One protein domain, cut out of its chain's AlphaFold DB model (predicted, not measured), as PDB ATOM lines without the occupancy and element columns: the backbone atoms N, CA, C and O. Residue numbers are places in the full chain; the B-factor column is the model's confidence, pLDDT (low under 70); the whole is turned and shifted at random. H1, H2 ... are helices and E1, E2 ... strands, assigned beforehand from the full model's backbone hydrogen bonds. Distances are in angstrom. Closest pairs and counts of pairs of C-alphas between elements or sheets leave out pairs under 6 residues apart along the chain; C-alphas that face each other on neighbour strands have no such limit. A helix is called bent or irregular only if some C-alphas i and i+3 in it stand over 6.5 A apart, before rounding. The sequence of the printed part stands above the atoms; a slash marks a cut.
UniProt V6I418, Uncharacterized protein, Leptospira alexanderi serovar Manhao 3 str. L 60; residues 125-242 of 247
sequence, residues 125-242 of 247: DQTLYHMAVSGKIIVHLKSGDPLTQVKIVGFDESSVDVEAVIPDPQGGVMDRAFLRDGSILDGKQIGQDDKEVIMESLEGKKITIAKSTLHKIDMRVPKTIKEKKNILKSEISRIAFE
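AT A GLANCE: This is residues 125 to 242 of the 247 residues of an uncharacterized protein of Leptospira alexanderi serovar Manhao 3 str. L 60 (UniProt V6I418). Two strand lobes sit end to end like an uneven dumbbell, joined by a narrow neck where the chain passes twice, once through residues 168 to 172 and once where E8 runs on into E9 at residue 223. One lobe is a strongly twisted sheet, E9 E3 E2 E1 E10, with H1 packed on it near E2; the other is a folded sheet, E7 E6 E5 E4 E8, bent back on itself into two leaves. The printed part has 118 residues, with one named helix followed by ten named strands, H1 and then E1 to E10, and both five-stranded sheets are antiparallel throughout. The class is mostly strand. The whole is loose, with a radius of gyration of the C-alphas of 18.1 A, and elongated, spanning 56 by 29 by 22 A.

IN THESE COORDINATES: H1, residues 125 to 134, begins at C-alpha 125 (223.974, 223.907, 171.493) and is 14.3 A long. E1 is residues 137 to 141. E2, residues 146 to 155, is the longest strand by residues, 18.7 A from first to last C-alpha, and bends by 94 degrees at residue 149. E3, residues 159 to 167, is 23.1 A long and ends at C-alpha 167 (195.650, 219.738, 173.902). E4 is residues 173 to 179, 19.7 A. E5, residues 184 to 192, is 17.7 A long and bends by 87 degrees at residue 188. E6 is residues 196 to 201, and E7 is residues 206 to 210. E8, residues 214 to 222, is 20.3 A long and bends by 61 degrees at residue 219. E9, residues 224 to 232, is 23.3 A long. E10, residues 236 to 241, ends at C-alpha 241 (214.311, 212.241, 174.002).

HOW THE PARTS SIT: In the first sheet the order is E9 E3 E2 E1 E10, with E9 and E10 as edge strands. H1 is on this sheet at a height of 7.3 A, only just over none of its strands, with 2 of its C-alphas falling on E2; the closest C-alphas of H1 and E2 are those of Ala 132 and Ile 152, 5.5 A apart. Every O i to N i+4 pair in H1 is within hydrogen-bond range. E1, E2 and E3 form a meander, each strand the antiparallel neighbour of the one before. The pairing of E2 is staggered: residues 146 to 150 pair with E1, where N 147 and O 139 are 2.8 A apart, and residues 150 to 155 pair with E3, where N 151 and O 163 are 2.8 A apart. E9 and E3 are antiparallel at 156 degrees, with N 160 and O 231 at 2.8 A. E1 and E10 are antiparallel at 160 degrees, with N 140 and O 238 at 2.8 A. In the second sheet E4 E5 E6 E7 form another meander, and E7 and E8 are the edge strands. E7 and E6 face E4 and E8, with 12 pairs of C-alphas within 11 A and E5 as the hinge. E4 pairs with E8, N 178 and O 216 being 2.8 A apart, and with E5, N 175 and O 187 being 2.7 A apart. E6 pairs with E5 through N 188 and O 200, 2.8 A, and E7 with E6 through N 207 and O 199, 2.7 A. E3 and E4 are apart.

THE WHOLE: The C-alphas of Glu 157 and Asp 194 are the two farthest apart, at 57.5 A. The printed part has no cut, and each link between consecutive named elements is tight. The mean pLDDT of the printed part is 77.5; 26 residues are under 70, among them 125 to 136, 167 to 171 and 239 to 242.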
ATOM      1  N   ASP A 125     224.073 223.833 172.950       59.00
ATOM      2  CA  ASP A 125     223.974 223.907 171.493       59.00
ATOM      3  C   ASP A 125     224.143 222.535 170.830       59.00
ATOM      4  O   ASP A 125     223.341 222.176 169.976       59.00
ATOM      5  N   GLN A 126     225.109 221.712 171.263       62.59
ATOM      6  CA  GLN A 126     225.265 220.343 170.746       62.59
ATOM      7  C   GLN A 126     224.016 219.498 170.991       62.59
ATOM      8  O   GLN A 126     223.592 218.729 170.125       62.59
ATOM      9  N   THR A 127     223.399 219.681 172.157       63.72
ATOM     10  CA  THR A 127     222.141 219.012 172.476       63.72
ATOM     11  C   THR A 127     221.049 219.522 171.541       63.72
ATOM     12  O   THR A 127     220.339 218.715 170.952       63.72
ATOM     13  N   LEU A 128     220.924 220.844 171.353       62.50
ATOM     14  CA  LEU A 128     219.903 221.469 170.493       62.50
ATOM     15  C   LEU A 128     220.018 221.022 169.034       62.50
ATOM     16  O   LEU A 128     219.002 220.706 168.419       62.50
ATOM     17  N   TYR A 129     221.236 220.899 168.507       64.00
ATOM     18  CA  TYR A 129     221.474 220.353 167.171       64.00
ATOM     19  C   TYR A 129     221.026 218.890 167.056       64.00
ATOM     20  O   TYR A 129     220.322 218.539 166.111       64.00
ATOM     21  N   HIS A 130     221.347 218.037 168.033       62.38
ATOM     22  CA  HIS A 130     220.866 216.649 168.047       62.38
ATOM     23  C   HIS A 130     219.330 216.565 168.186       62.38
ATOM     24  O   HIS A 130     218.660 215.713 167.594       62.38
ATOM     25  N   MET A 131     218.745 217.485 168.949       59.75
ATOM     26  CA  MET A 131     217.302 217.586 169.158       59.75
ATOM     27  C   MET A 131     216.549 218.046 167.906       59.75
ATOM     28  O   MET A 131     215.475 217.522 167.618       59.75
ATOM     29  N   ALA A 132     217.125 218.954 167.118       58.44
ATOM     30  CA  ALA A 132     216.563 219.364 165.832       58.44
ATOM     31  C   ALA A 132     216.544 218.212 164.807       58.44
ATOM     32  O   ALA A 132     215.635 218.133 163.982       58.44
ATOM     33  N   VAL A 133     217.511 217.289 164.884       57.06
ATOM     34  CA  VAL A 133     217.638 216.144 163.961       57.06
ATOM     35  C   VAL A 133     216.707 214.975 164.326       57.06
ATOM     36  O   VAL A 133     216.216 214.290 163.432       57.06
ATOM     37  N   SER A 134     216.419 214.748 165.612       60.16
ATOM     38  CA  SER A 134     215.663 213.568 166.093       60.16
ATOM     39  C   SER A 134     214.131 213.710 166.072       60.16
ATOM     40  O   SER A 134     213.413 212.731 166.277       60.16
ATOM     41  N   GLY A 135     213.599 214.895 165.761       58.22
ATOM     42  CA  GLY A 135     212.210 215.098 165.327       58.22
ATOM     43  C   GLY A 135     211.102 214.969 166.385       58.22
ATOM     44  O   GLY A 135     209.998 215.449 166.122       58.22
ATOM     45  N   LYS A 136     211.356 214.378 167.562       64.69
ATOM     46  CA  LYS A 136     210.413 214.329 168.696       64.69
ATOM     47  C   LYS A 136     211.146 214.419 170.030       64.69
ATOM     48  O   LYS A 136     211.891 213.512 170.399       64.69
ATOM     49  N   ILE A 137     210.922 215.510 170.754       71.25
ATOM     50  CA  ILE A 137     211.559 215.771 172.050       71.25
ATOM     51  C   ILE A 137     210.530 216.151 173.118       71.25
ATOM     52  O   ILE A 137     209.435 216.635 172.815       71.25
ATOM     53  N   ILE A 138     210.899 215.929 174.379       73.44
ATOM     54  CA  ILE A 138     210.141 216.327 175.565       73.44
ATOM     55  C   ILE A 138     210.929 217.428 176.275       73.44
ATOM     56  O   ILE A 138     212.055 217.206 176.725       73.44
ATOM     57  N   VAL A 139     210.345 218.622 176.375       75.00
ATOM     58  CA  VAL A 139     210.966 219.783 177.024       75.00
ATOM     59  C   VAL A 139     210.381 219.936 178.422       75.00
ATOM     60  O   VAL A 139     209.201 220.238 178.578       75.00
ATOM     61  N   HIS A 140     211.209 219.760 179.451       77.69
ATOM     62  CA  HIS A 140     210.842 220.075 180.825       77.69
ATOM     63  C   HIS A 140     211.118 221.553 181.097       77.69
ATOM     64  O   HIS A 140     212.254 222.026 180.993       77.69
ATOM     65  N   LEU A 141     210.069 222.284 181.463       79.44
ATOM     66  CA  LEU A 141     210.159 223.676 181.882       79.44
ATOM     67  C   LEU A 141     210.375 223.764 183.395       79.44
ATOM     68  O   LEU A 141     209.956 222.892 184.158       79.44
ATOM     69  N   LYS A 142     211.000 224.850 183.853       78.94
ATOM     70  CA  LYS A 142     211.098 225.195 185.280       78.94
ATOM     71  C   LYS A 142     209.739 225.525 185.899       78.94
ATOM     72  O   LYS A 142     209.595 225.406 187.110       78.94
ATOM     73  N   SER A 143     208.752 225.898 185.080       76.62
ATOM     74  CA  SER A 143     207.368 226.120 185.511       76.62
ATOM     75  C   SER A 143     206.651 224.835 185.944       76.62
ATOM     76  O   SER A 143     205.601 224.925 186.568       76.62
ATOM     77  N   GLY A 144     207.214 223.657 185.647       70.38
ATOM     78  CA  GLY A 144     206.705 222.358 186.088       70.38
ATOM     79  C   GLY A 144     205.992 221.558 184.998       70.38
ATOM     80  O   GLY A 144     206.088 220.333 185.015       70.38
ATOM     81  N   ASP A 145     205.370 222.217 184.017       73.44
ATOM     82  CA  ASP A 145     204.635 221.532 182.946       73.44
ATOM     83  C   ASP A 145     205.573 221.107 181.800       73.44
ATOM     84  O   ASP A 145     206.167 221.967 181.136       73.44
ATOM     85  N   PRO A 146     205.741 219.794 181.542       73.19
ATOM     86  CA  PRO A 146     206.541 219.325 180.423       73.19
ATOM     87  C   PRO A 146     205.762 219.466 179.113       73.19
ATOM     88  O   PRO A 146     204.632 218.996 178.981       73.19
ATOM     89  N   LEU A 147     206.397 220.057 178.104       72.31
ATOM     90  CA  LEU A 147     205.881 220.049 176.741       72.31
ATOM     91  C   LEU A 147     206.301 218.737 176.077       72.31
ATOM     92  O   LEU A 147     207.490 218.434 175.968       72.31
ATOM     93  N   THR A 148     205.318 217.948 175.652       68.94
ATOM     94  CA  THR A 148     205.531 216.662 174.977       68.94
ATOM     95  C   THR A 148     205.383 216.823 173.465       68.94
ATOM     96  O   THR A 148     204.689 217.724 172.998       68.94
ATOM     97  N   GLN A 149     206.065 215.971 172.691       68.81
ATOM     98  CA  GLN A 149     206.027 215.979 171.219       68.81
ATOM     99  C   GLN A 149     206.363 217.345 170.611       68.81
ATOM    100  O   GLN A 149     205.654 217.877 169.756       68.81
ATOM    101  N   VAL A 150     207.466 217.915 171.078       71.88
ATOM    102  CA  VAL A 150     207.943 219.215 170.634       71.88
ATOM    103  C   VAL A 150     208.848 219.037 169.418       71.88
ATOM    104  O   VAL A 150     209.704 218.151 169.391       71.88
ATOM    105  N   LYS A 151     208.668 219.885 168.405       71.88
ATOM    106  CA  LYS A 151     209.561 220.005 167.254       71.88
ATOM    107  C   LYS A 151     210.267 221.353 167.312       71.88
ATOM    108  O   LYS A 151     209.615 222.390 167.335       71.88
ATOM    109  N   ILE A 152     211.597 221.351 167.316       70.62
ATOM    110  CA  ILE A 152     212.372 222.597 167.257       70.62
ATOM    111  C   ILE A 152     212.298 223.144 165.829       70.62
ATOM    112  O   ILE A 152     212.597 222.428 164.874       70.62
ATOM    113  N   VAL A 153     211.876 224.400 165.690       73.12
ATOM    114  CA  VAL A 153     211.797 225.110 164.403       73.12
ATOM    115  C   VAL A 153     213.034 225.983 164.195       73.12
ATOM    116  O   VAL A 153     213.518 226.092 163.072       73.12
ATOM    117  N   GLY A 154     213.573 226.555 165.272       65.38
ATOM    118  CA  GLY A 154     214.766 227.396 165.259       65.38
ATOM    119  C   GLY A 154     215.271 227.670 166.673       65.38
ATOM    120  O   GLY A 154     214.601 227.354 167.656       65.38
ATOM    121  N   PHE A 155     216.472 228.223 166.792       72.94
ATOM    122  CA  PHE A 155     217.024 228.659 168.071       72.94
ATOM    123  C   PHE A 155     217.988 229.823 167.856       72.94
ATOM    124  O   PHE A 155     218.766 229.819 166.906       72.94
ATOM    125  N   ASP A 156     217.955 230.766 168.791       73.06
ATOM    126  CA  ASP A 156     218.859 231.911 168.869       73.06
ATOM    127  C   ASP A 156     219.722 231.800 170.137       73.06
ATOM    128  O   ASP A 156     219.663 230.809 170.872       73.06
ATOM    129  N   GLU A 157     220.547 232.805 170.439       67.69
ATOM    130  CA  GLU A 157     221.412 232.797 171.628       67.69
ATOM    131  C   GLU A 157     220.617 232.667 172.938       67.69
ATOM    132  O   GLU A 157     221.023 231.918 173.830       67.69
ATOM    133  N   SER A 158     219.454 233.320 173.034       71.88
ATOM    134  CA  SER A 158     218.654 233.439 174.263       71.88
ATOM    135  C   SER A 158     217.355 232.622 174.276       71.88
ATOM    136  O   SER A 158     216.831 232.336 175.359       71.88
ATOM    137  N   SER A 159     216.841 232.212 173.114       77.69
ATOM    138  CA  SER A 159     215.535 231.553 172.991       77.69
ATOM    139  C   SER A 159     215.545 230.373 172.019       77.69
ATOM    140  O   SER A 159     216.456 230.217 171.207       77.69
ATOM    141  N   VAL A 160     214.541 229.510 172.147       77.00
ATOM    142  CA  VAL A 160     214.292 228.362 171.276       77.00
ATOM    143  C   VAL A 160     212.860 228.461 170.770       77.00
ATOM    144  O   VAL A 160     211.917 228.504 171.564       77.00
ATOM    145  N   ASP A 161     212.703 228.468 169.451       77.44
ATOM    146  CA  ASP A 161     211.406 228.409 168.792       77.44
ATOM    147  C   ASP A 161     210.985 226.959 168.634       77.44
ATOM    148  O   ASP A 161     211.620 226.160 167.934       77.44
ATOM    149  N   VAL A 162     209.876 226.624 169.277       78.38
ATOM    150  CA  VAL A 162     209.342 225.276 169.264       78.38
ATOM    151  C   VAL A 162     207.915 225.239 168.743       78.38
ATOM    152  O   VAL A 162     207.088 226.094 169.042       78.38
ATOM    153  N   GLU A 163     207.610 224.213 167.962       77.31
ATOM    154  CA  GLU A 163     206.258 223.823 167.595       77.31
ATOM    155  C   GLU A 163     205.859 222.663 168.511       77.31
ATOM    156  O   GLU A 163     206.387 221.556 168.400       77.31
ATOM    157  N   ALA A 164     204.974 222.934 169.468       74.56
ATOM    158  CA  ALA A 164     204.475 221.949 170.417       74.56
ATOM    159  C   ALA A 164     203.060 221.507 170.026       74.56
ATOM    160  O   ALA A 164     202.254 222.301 169.541       74.56
ATOM    161  N   VAL A 165     202.753 220.230 170.250       71.94
ATOM    162  CA  VAL A 165     201.402 219.691 170.082       71.94
ATOM    163  C   VAL A 165     200.719 219.727 171.447       71.94
ATOM    164  O   VAL A 165     201.007 218.904 172.310       71.94
ATOM    165  N   ILE A 166     199.842 220.706 171.663       71.12
ATOM    166  CA  ILE A 166     199.186 220.950 172.955       71.12
ATOM    167  C   ILE A 166     197.702 220.565 172.842       71.12
ATOM    168  O   ILE A 166     197.091 220.805 171.797       71.12
ATOM    169  N   PRO A 167     197.095 219.936 173.866       65.56
ATOM    170  CA  PRO A 167     195.650 219.738 173.902       65.56
ATOM    171  C   PRO A 167     194.918 221.090 173.900       65.56
ATOM    172  O   PRO A 167     195.211 221.970 174.702       65.56
ATOM    173  N   ASP A 168     193.974 221.249 172.978       67.62
ATOM    174  CA  ASP A 168     193.149 222.438 172.795       67.62
ATOM    175  C   ASP A 168     192.323 222.708 174.069       67.62
ATOM    176  O   ASP A 168     191.472 221.885 174.417       67.62
ATOM    177  N   PRO A 169     192.524 223.842 174.766       63.16
ATOM    178  CA  PRO A 169     191.804 224.154 176.000       63.16
ATOM    179  C   PRO A 169     190.305 224.413 175.778       63.16
ATOM    180  O   PRO A 169     189.528 224.344 176.728       63.16
ATOM    181  N   GLN A 170     189.884 224.700 174.541       66.44
ATOM    182  CA  GLN A 170     188.474 224.809 174.145       66.44
ATOM    183  C   GLN A 170     187.999 223.589 173.345       66.44
ATOM    184  O   GLN A 170     186.817 223.469 173.010       66.44
ATOM    185  N   GLY A 171     188.917 222.679 173.029       59.38
ATOM    186  CA  GLY A 171     188.659 221.506 172.226       59.38
ATOM    187  C   GLY A 171     187.917 220.471 173.042       59.38
ATOM    188  O   GLY A 171     188.412 219.955 174.042       59.38
ATOM    189  N   GLY A 172     186.716 220.134 172.586       72.06
ATOM    190  CA  GLY A 172     186.029 218.947 173.067       72.06
ATOM    191  C   GLY A 172     186.856 217.679 172.834       72.06
ATOM    192  O   GLY A 172     187.928 217.671 172.222       72.06
ATOM    193  N   VAL A 173     186.319 216.571 173.317       77.38
ATOM    194  CA  VAL A 173     186.958 215.271 173.167       77.38
ATOM    195  C   VAL A 173     186.606 214.658 171.806       77.38
ATOM    196  O   VAL A 173     185.462 214.773 171.366       77.38
ATOM    197  N   MET A 174     187.571 214.017 171.144       81.38
ATOM    198  CA  MET A 174     187.395 213.323 169.861       81.38
ATOM    199  C   MET A 174     187.826 211.860 169.951       81.38
ATOM    200  O   MET A 174     188.579 211.472 170.838       81.38
ATOM    201  N   ASP A 175     187.367 211.044 169.018       85.62
ATOM    202  CA  ASP A 175     187.796 209.663 168.852       85.62
ATOM    203  C   ASP A 175     188.850 209.586 167.739       85.62
ATOM    204  O   ASP A 175     188.744 210.241 166.699       85.62
ATOM    205  N   ARG A 176     189.886 208.777 167.960       87.75
ATOM    206  CA  ARG A 176     191.020 208.622 167.046       87.75
ATOM    207  C   ARG A 176     191.128 207.177 166.588       87.75
ATOM    208  O   ARG A 176     191.391 206.282 167.391       87.75
ATOM    209  N   ALA A 177     190.959 206.946 165.291       87.19
ATOM    210  CA  ALA A 177     191.154 205.641 164.676       87.19
ATOM    211  C   ALA A 177     192.573 205.504 164.125       87.19
ATOM    212  O   ALA A 177     193.047 206.337 163.354       87.19
ATOM    213  N   PHE A 178     193.229 204.408 164.496       88.44
ATOM    214  CA  PHE A 178     194.521 203.999 163.967       88.44
ATOM    215  C   PHE A 178     194.298 202.888 162.952       88.44
ATOM    216  O   PHE A 178     193.754 201.830 163.287       88.44
ATOM    217  N   LEU A 179     194.720 203.124 161.718       90.19
ATOM    218  CA  LEU A 179     194.647 202.152 160.640       90.19
ATOM    219  C   LEU A 179     195.932 201.315 160.590       90.19
ATOM    220  O   LEU A 179     196.999 201.722 161.051       90.19
ATOM    221  N   ARG A 180     195.829 200.101 160.047       87.50
ATOM    222  CA  ARG A 180     196.950 199.155 159.926       87.50
ATOM    223  C   ARG A 180     198.020 199.614 158.937       87.50
ATOM    224  O   ARG A 180     199.140 199.125 159.003       87.50
ATOM    225  N   ASP A 181     197.682 200.540 158.046       84.31
ATOM    226  CA  ASP A 181     198.622 201.197 157.134       84.31
ATOM    227  C   ASP A 181     199.436 202.320 157.811       84.31
ATOM    228  O   ASP A 181     200.314 202.910 157.187       84.31
ATOM    229  N   GLY A 182     199.172 202.603 159.092       77.62
ATOM    230  CA  GLY A 182     199.838 203.645 159.870       77.62
ATOM    231  C   GLY A 182     199.167 205.018 159.788       77.62
ATOM    232  O   GLY A 182     199.625 205.948 160.454       77.62
ATOM    233  N   SER A 183     198.087 205.162 159.017       83.62
ATOM    234  CA  SER A 183     197.322 206.405 158.968       83.62
ATOM    235  C   SER A 183     196.432 206.577 160.207       83.62
ATOM    236  O   SER A 183     196.034 205.615 160.874       83.62
ATOM    237  N   ILE A 184     196.167 207.837 160.555       85.56
ATOM    238  CA  ILE A 184     195.402 208.228 161.741       85.56
ATOM    239  C   ILE A 184     194.233 209.093 161.284       85.56
ATOM    240  O   ILE A 184     194.430 210.057 160.542       85.56
ATOM    241  N   LEU A 185     193.028 208.745 161.729       85.88
ATOM    242  CA  LEU A 185     191.801 209.472 161.429       85.88
ATOM    243  C   LEU A 185     191.179 210.002 162.720       85.88
ATOM    244  O   LEU A 185     190.827 209.230 163.610       85.88
ATOM    245  N   ASP A 186     191.023 211.321 162.780       85.88
ATOM    246  CA  ASP A 186     190.412 212.036 163.898       85.88
ATOM    247  C   ASP A 186     188.949 212.374 163.569       85.88
ATOM    248  O   ASP A 186     188.636 212.898 162.494       85.88
ATOM    249  N   GLY A 187     188.036 212.074 164.494       86.62
ATOM    250  CA  GLY A 187     186.608 212.314 164.308       86.62
ATOM    251  C   GLY A 187     185.774 211.897 165.513       86.62
ATOM    252  O   GLY A 187     186.288 211.722 166.607       86.62
ATOM    253  N   LYS A 188     184.466 211.744 165.338       88.81
ATOM    254  CA  LYS A 188     183.551 211.197 166.343       88.81
ATOM    255  C   LYS A 188     182.991 209.879 165.838       88.81
ATOM    256  O   LYS A 188     182.470 209.825 164.725       88.81
ATOM    257  N   GLN A 189     183.064 208.817 166.631       88.69
ATOM    258  CA  GLN A 189     182.426 207.562 166.257       88.69
ATOM    259  C   GLN A 189     180.902 207.718 166.355       88.69
ATOM    260  O   GLN A 189     180.360 208.020 167.418       88.69
ATOM    261  N   ILE A 190     180.206 207.526 165.232       90.44
ATOM    262  CA  ILE A 190     178.742 207.664 165.149       90.44
ATOM    263  C   ILE A 190     178.023 206.323 165.003       90.44
ATOM    264  O   ILE A 190     176.839 206.232 165.312       90.44
ATOM    265  N   GLY A 191     178.721 205.279 164.555       87.75
ATOM    266  CA  GLY A 191     178.141 203.953 164.378       87.75
ATOM    267  C   GLY A 191     179.203 202.880 164.196       87.75
ATOM    268  O   GLY A 191     180.340 203.162 163.816       87.75
ATOM    269  N   GLN A 192     178.836 201.641 164.491       91.31
ATOM    270  CA  GLN A 192     179.689 200.476 164.311       91.31
ATOM    271  C   GLN A 192     178.813 199.275 163.980       91.31
ATOM    272  O   GLN A 192     177.927 198.930 164.756       91.31
ATOM    273  N   ASP A 193     179.133 198.627 162.868       90.50
ATOM    274  CA  ASP A 193     178.535 197.366 162.444       90.50
ATOM    275  C   ASP A 193     179.553 196.236 162.624       90.50
ATOM    276  O   ASP A 193     180.686 196.458 163.057       90.50
ATOM    277  N   ASP A 194     179.202 195.002 162.268       86.00
ATOM    278  CA  ASP A 194     180.117 193.861 162.385       86.00
ATOM    279  C   ASP A 194     181.357 193.991 161.495       86.00
ATOM    280  O   ASP A 194     182.439 193.558 161.895       86.00
ATOM    281  N   LYS A 195     181.232 194.644 160.334       89.25
ATOM    282  CA  LYS A 195     182.296 194.755 159.321       89.25
ATOM    283  C   LYS A 195     182.978 196.120 159.277       89.25
ATOM    284  O   LYS A 195     184.129 196.202 158.848       89.25
ATOM    285  N   GLU A 196     182.304 197.176 159.725       92.00
ATOM    286  CA  GLU A 196     182.711 198.561 159.473       92.00
ATOM    287  C   GLU A 196     182.482 199.447 160.703       92.00
ATOM    288  O   GLU A 196     181.655 199.152 161.566       92.00
ATOM    289  N   VAL A 197     183.245 200.533 160.795       90.56
ATOM    290  CA  VAL A 197     183.078 201.602 161.780       90.56
ATOM    291  C   VAL A 197     182.847 202.902 161.029       90.56
ATOM    292  O   VAL A 197     183.586 203.226 160.101       90.56
ATOM    293  N   ILE A 198     181.827 203.651 161.434       90.44
ATOM    294  CA  ILE A 198     181.470 204.928 160.826       90.44
ATOM    295  C   ILE A 198     181.925 206.046 161.761       90.44
ATOM    296  O   ILE A 198     181.475 206.152 162.907       90.44
ATOM    297  N   MET A 199     182.807 206.894 161.247       90.81
ATOM    298  CA  MET A 199     183.314 208.079 161.926       90.81
ATOM    299  C   MET A 199     182.855 209.348 161.220       90.81
ATOM    300  O   MET A 199     182.823 209.423 159.997       90.81
ATOM    301  N   GLU A 200     182.516 210.369 161.989       89.06
ATOM    302  CA  GLU A 200     182.246 211.716 161.508       89.06
ATOM    303  C   GLU A 200     183.505 212.568 161.694       89.06
ATOM    304  O   GLU A 200     183.973 212.759 162.813       89.06
ATOM    305  N   SER A 201     184.092 213.042 160.597       84.88
ATOM    306  CA  SER A 201     185.265 213.918 160.626       84.88
ATOM    307  C   SER A 201     184.925 215.284 161.233       84.88
ATOM    308  O   SER A 201     183.761 215.672 161.314       84.88
ATOM    309  N   LEU A 202     185.949 216.061 161.597       77.50
ATOM    310  CA  LEU A 202     185.801 217.428 162.115       77.50
ATOM    311  C   LEU A 202     185.063 218.369 161.148       77.50
ATOM    312  O   LEU A 202     184.467 219.349 161.582       77.50
ATOM    313  N   GLU A 203     185.071 218.049 159.853       80.94
ATOM    314  CA  GLU A 203     184.354 218.779 158.799       80.94
ATOM    315  C   GLU A 203     182.893 218.309 158.618       80.94
ATOM    316  O   GLU A 203     182.222 218.713 157.671       80.94
ATOM    317  N   GLY A 204     182.393 217.413 159.480       81.38
ATOM    318  CA  GLY A 204     181.041 216.837 159.395       81.38
ATOM    319  C   GLY A 204     180.880 215.760 158.315       81.38
ATOM    320  O   GLY A 204     179.777 215.284 158.044       81.38
ATOM    321  N   LYS A 205     181.976 215.352 157.665       88.44
ATOM    322  CA  LYS A 205     181.959 214.300 156.644       88.44
ATOM    323  C   LYS A 205     181.962 212.919 157.295       88.44
ATOM    324  O   LYS A 205     182.837 212.612 158.100       88.44
ATOM    325  N   LYS A 206     181.031 212.058 156.883       90.38
ATOM    326  CA  LYS A 206     181.004 210.649 157.295       90.38
ATOM    327  C   LYS A 206     182.060 209.851 156.528       90.38
ATOM    328  O   LYS A 206     182.101 209.889 155.300       90.38
ATOM    329  N   ILE A 207     182.902 209.142 157.266       89.50
ATOM    330  CA  ILE A 207     183.963 208.267 156.782       89.50
ATOM    331  C   ILE A 207     183.660 206.863 157.296       89.50
ATOM    332  O   ILE A 207     183.514 206.648 158.498       89.50
ATOM    333  N   THR A 208     183.582 205.908 156.378       90.56
ATOM    334  CA  THR A 208     183.377 204.497 156.706       90.56
ATOM    335  C   THR A 208     184.711 203.768 156.638       90.56
ATOM    336  O   THR A 208     185.413 203.839 155.631       90.56
ATOM    337  N   ILE A 209     185.068 203.082 157.718       90.31
ATOM    338  CA  ILE A 209     186.335 202.374 157.884       90.31
ATOM    339  C   ILE A 209     186.041 200.884 158.036       90.31
ATOM    340  O   ILE A 209     185.338 200.475 158.958       90.31
ATOM    341  N   ALA A 210     186.623 200.043 157.183       91.94
ATOM    342  CA  ALA A 210     186.520 198.596 157.342       91.94
ATOM    343  C   ALA A 210     187.318 198.120 158.570       91.94
ATOM    344  O   ALA A 210     188.473 198.508 158.773       91.94
ATOM    345  N   LYS A 211     186.754 197.211 159.376       90.25
ATOM    346  CA  LYS A 211     187.452 196.653 160.550       90.25
ATOM    347  C   LYS A 211     188.708 195.860 160.185       90.25
ATOM    348  O   LYS A 211     189.606 195.735 161.010       90.25
ATOM    349  N   SER A 212     188.799 195.351 158.956       89.94
ATOM    350  CA  SER A 212     190.002 194.689 158.439       89.94
ATOM    351  C   SER A 212     191.204 195.637 158.351       89.94
ATOM    352  O   SER A 212     192.333 195.212 158.582       89.94
ATOM    353  N   THR A 213     190.961 196.918 158.056       90.19
ATOM    354  CA  THR A 213     191.984 197.972 157.975       90.19
ATOM    355  C   THR A 213     192.208 198.692 159.298       90.19
ATOM    356  O   THR A 213     193.199 199.397 159.448       90.19
ATOM    357  N   LEU A 214     191.321 198.502 160.272       88.00
ATOM    358  CA  LEU A 214     191.408 199.124 161.583       88.00
ATOM    359  C   LEU A 214     192.379 198.350 162.489       88.00
ATOM    360  O   LEU A 214     192.345 197.119 162.571       88.00
ATOM    361  N   HIS A 215     193.260 199.076 163.171       89.56
ATOM    362  CA  HIS A 215     194.137 198.521 164.198       89.56
ATOM    363  C   HIS A 215     193.533 198.713 165.591       89.56
ATOM    364  O   HIS A 215     193.347 197.740 166.316       89.56
ATOM    365  N   LYS A 216     193.185 199.956 165.942       89.25
ATOM    366  CA  LYS A 216     192.519 200.304 167.204       89.25
ATOM    367  C   LYS A 216     191.791 201.644 167.099       89.25
ATOM    368  O   LYS A 216     192.097 202.441 166.215       89.25
ATOM    369  N   ILE A 217     190.859 201.891 168.015       87.25
ATOM    370  CA  ILE A 217     190.204 203.192 168.192       87.25
ATOM    371  C   ILE A 217     190.419 203.609 169.636       87.25
ATOM    372  O   ILE A 217     190.001 202.904 170.553       87.25
ATOM    373  N   ASP A 218     191.059 204.754 169.817       85.94
ATOM    374  CA  ASP A 218     191.159 205.396 171.116       85.94
ATOM    375  C   ASP A 218     189.993 206.389 171.200       85.94
ATOM    376  O   ASP A 218     189.927 207.362 170.447       85.94
ATOM    377  N   MET A 219     189.030 206.106 172.075       82.81
ATOM    378  CA  MET A 219     187.898 207.002 172.302       82.81
ATOM    379  C   MET A 219     188.286 208.102 173.280       82.81
ATOM    380  O   MET A 219     189.086 207.877 174.189       82.81
ATOM    381  N   ARG A 220     187.632 209.259 173.168       78.44
ATOM    382  CA  ARG A 220     187.796 210.364 174.121       78.44
ATOM    383  C   ARG A 220     189.252 210.849 174.269       78.44
ATOM    384  O   ARG A 220     189.718 211.140 175.372       78.44
ATOM    385  N   VAL A 221     189.945 211.010 173.151       77.62
ATOM    386  CA  VAL A 221     191.246 211.675 173.068       77.62
ATOM    387  C   VAL A 221     191.045 213.200 172.997       77.62
ATOM    388  O   VAL A 221     190.212 213.672 172.219       77.62
ATOM    389  N   PRO A 222     191.768 214.006 173.793       74.31
ATOM    390  CA  PRO A 222     191.683 215.461 173.700       74.31
ATOM    391  C   PRO A 222     192.144 215.940 172.320       74.31
ATOM    392  O   PRO A 222     193.148 215.463 171.784       74.31
ATOM    393  N   LYS A 223     191.412 216.898 171.744       74.31
ATOM    394  CA  LYS A 223     191.809 217.553 170.494       74.31
ATOM    395  C   LYS A 223     193.176 218.201 170.678       74.31
ATOM    396  O   LYS A 223     193.384 218.901 171.656       74.31
ATOM    397  N   THR A 224     194.095 218.002 169.741       69.75
ATOM    398  CA  THR A 224     195.438 218.593 169.798       69.75
ATOM    399  C   THR A 224     195.598 219.703 168.763       69.75
ATOM    400  O   THR A 224     195.253 219.498 167.600       69.75
ATOM    401  N   ILE A 225     196.159 220.845 169.159       72.75
ATOM    402  CA  ILE A 225     196.544 221.960 168.282       72.75
ATOM    403  C   ILE A 225     198.071 222.045 168.228       72.75
ATOM    404  O   ILE A 225     198.763 221.780 169.207       72.75
ATOM    405  N   LYS A 226     198.598 222.411 167.057       71.88
ATOM    406  CA  LYS A 226     200.008 222.772 166.899       71.88
ATOM    407  C   LYS A 226     200.175 224.242 167.255       71.88
ATOM    408  O   LYS A 226     199.660 225.103 166.545       71.88
ATOM    409  N   GLU A 227     200.882 224.518 168.339       75.81
ATOM    410  CA  GLU A 227     201.174 225.873 168.790       75.81
ATOM    411  C   GLU A 227     202.667 226.162 168.632       75.81
ATOM    412  O   GLU A 227     203.520 225.361 169.024       75.81
ATOM    413  N   LYS A 228     202.990 227.315 168.040       78.38
ATOM    414  CA  LYS A 228     204.363 227.819 167.990       78.38
ATOM    415  C   LYS A 228     204.616 228.661 169.229       78.38
ATOM    416  O   LYS A 228     203.947 229.672 169.426       78.38
ATOM    417  N   LYS A 229     205.594 228.259 170.032       78.19
ATOM    418  CA  LYS A 229     205.977 228.933 171.268       78.19
ATOM    419  C   LYS A 229     207.463 229.266 171.228       78.19
ATOM    420  O   LYS A 229     208.286 228.407 170.924       78.19
ATOM    421  N   ASN A 230     207.794 230.506 171.566       80.75
ATOM    422  CA  ASN A 230     209.165 230.907 171.851       80.75
ATOM    423  C   ASN A 230     209.428 230.662 173.343       80.75
ATOM    424  O   ASN A 230     208.661 231.122 174.190       80.75
ATOM    425  N   ILE A 231     210.455 229.874 173.663       81.00
ATOM    426  CA  ILE A 231     210.817 229.510 175.036       81.00
ATOM    427  C   ILE A 231     212.219 230.034 175.322       81.00
ATOM    428  O   ILE A 231     213.160 229.758 174.576       81.00
ATOM    429  N   LEU A 232     212.386 230.757 176.429       80.94
ATOM    430  CA  LEU A 232     213.701 231.225 176.856       80.94
ATOM    431  C   LEU A 232     214.554 230.051 177.343       80.94
ATOM    432  O   LEU A 232     214.100 229.218 178.128       80.94
ATOM    433  N   LYS A 233     215.836 230.018 176.956       76.31
ATOM    434  CA  LYS A 233     216.760 228.953 177.395       76.31
ATOM    435  C   LYS A 233     216.898 228.887 178.921       76.31
ATOM    436  O   LYS A 233     217.121 227.815 179.475       76.31
ATOM    437  N   SER A 234     216.729 230.015 179.612       77.50
ATOM    438  CA  SER A 234     216.762 230.105 181.077       77.50
ATOM    439  C   SER A 234     215.594 229.390 181.764       77.50
ATOM    440  O   SER A 234     215.717 229.037 182.940       77.50
ATOM    441  N   GLU A 235     214.484 229.165 181.063       77.94
ATOM    442  CA  GLU A 235     213.269 228.530 181.586       77.94
ATOM    443  C   GLU A 235     213.253 227.015 181.377       77.94
ATOM    444  O   GLU A 235     212.430 226.314 181.962       77.94
ATOM    445  N   ILE A 236     214.188 226.491 180.589       75.88
ATOM    446  CA  ILE A 236     214.321 225.063 180.326       75.88
ATOM    447  C   ILE A 236     215.088 224.429 181.490       75.88
ATOM    448  O   ILE A 236     216.194 224.849 181.832       75.88
ATOM    449  N   SER A 237     214.490 223.428 182.135       75.25
ATOM    450  CA  SER A 237     215.136 222.671 183.213       75.25
ATOM    451  C   SER A 237     215.891 221.464 182.665       75.25
ATOM    452  O   SER A 237     217.025 221.205 183.065       75.25
ATOM    453  N   ARG A 238     215.279 220.735 181.728       73.56
ATOM    454  CA  ARG A 238     215.853 219.555 181.084       73.56
ATOM    455  C   ARG A 238     215.178 219.324 179.741       73.56
ATOM    456  O   ARG A 238     213.990 219.586 179.597       73.56
ATOM    457  N   ILE A 239     215.905 218.768 178.781       68.25
ATOM    458  CA  ILE A 239     215.302 218.259 177.549       68.25
ATOM    459  C   ILE A 239     215.644 216.778 177.431       68.25
ATOM    460  O   ILE A 239     216.776 216.377 177.706       68.25
ATOM    461  N   ALA A 240     214.641 215.962 177.124       68.94
ATOM    462  CA  ALA A 240     214.747 214.514 177.026       68.94
ATOM    463  C   ALA A 240     214.250 214.037 175.659       68.94
ATOM    464  O   ALA A 240     213.374 214.655 175.047       68.94
ATOM    465  N   PHE A 241     214.812 212.929 175.186       66.06
ATOM    466  CA  PHE A 241     214.311 212.241 174.002       66.06
ATOM    467  C   PHE A 241     213.083 211.415 174.382       66.06
ATOM    468  O   PHE A 241     212.995 210.891 175.493       66.06
ATOM    469  N   GLU A 242     212.124 211.316 173.466       61.19
ATOM    470  CA  GLU A 242     211.092 210.289 173.576       61.19
ATOM    471  C   GLU A 242     211.793 208.945 173.310       61.19
ATOM    472  O   GLU A 242     212.207 208.681 172.181       61.19
TER     473      GLU A 242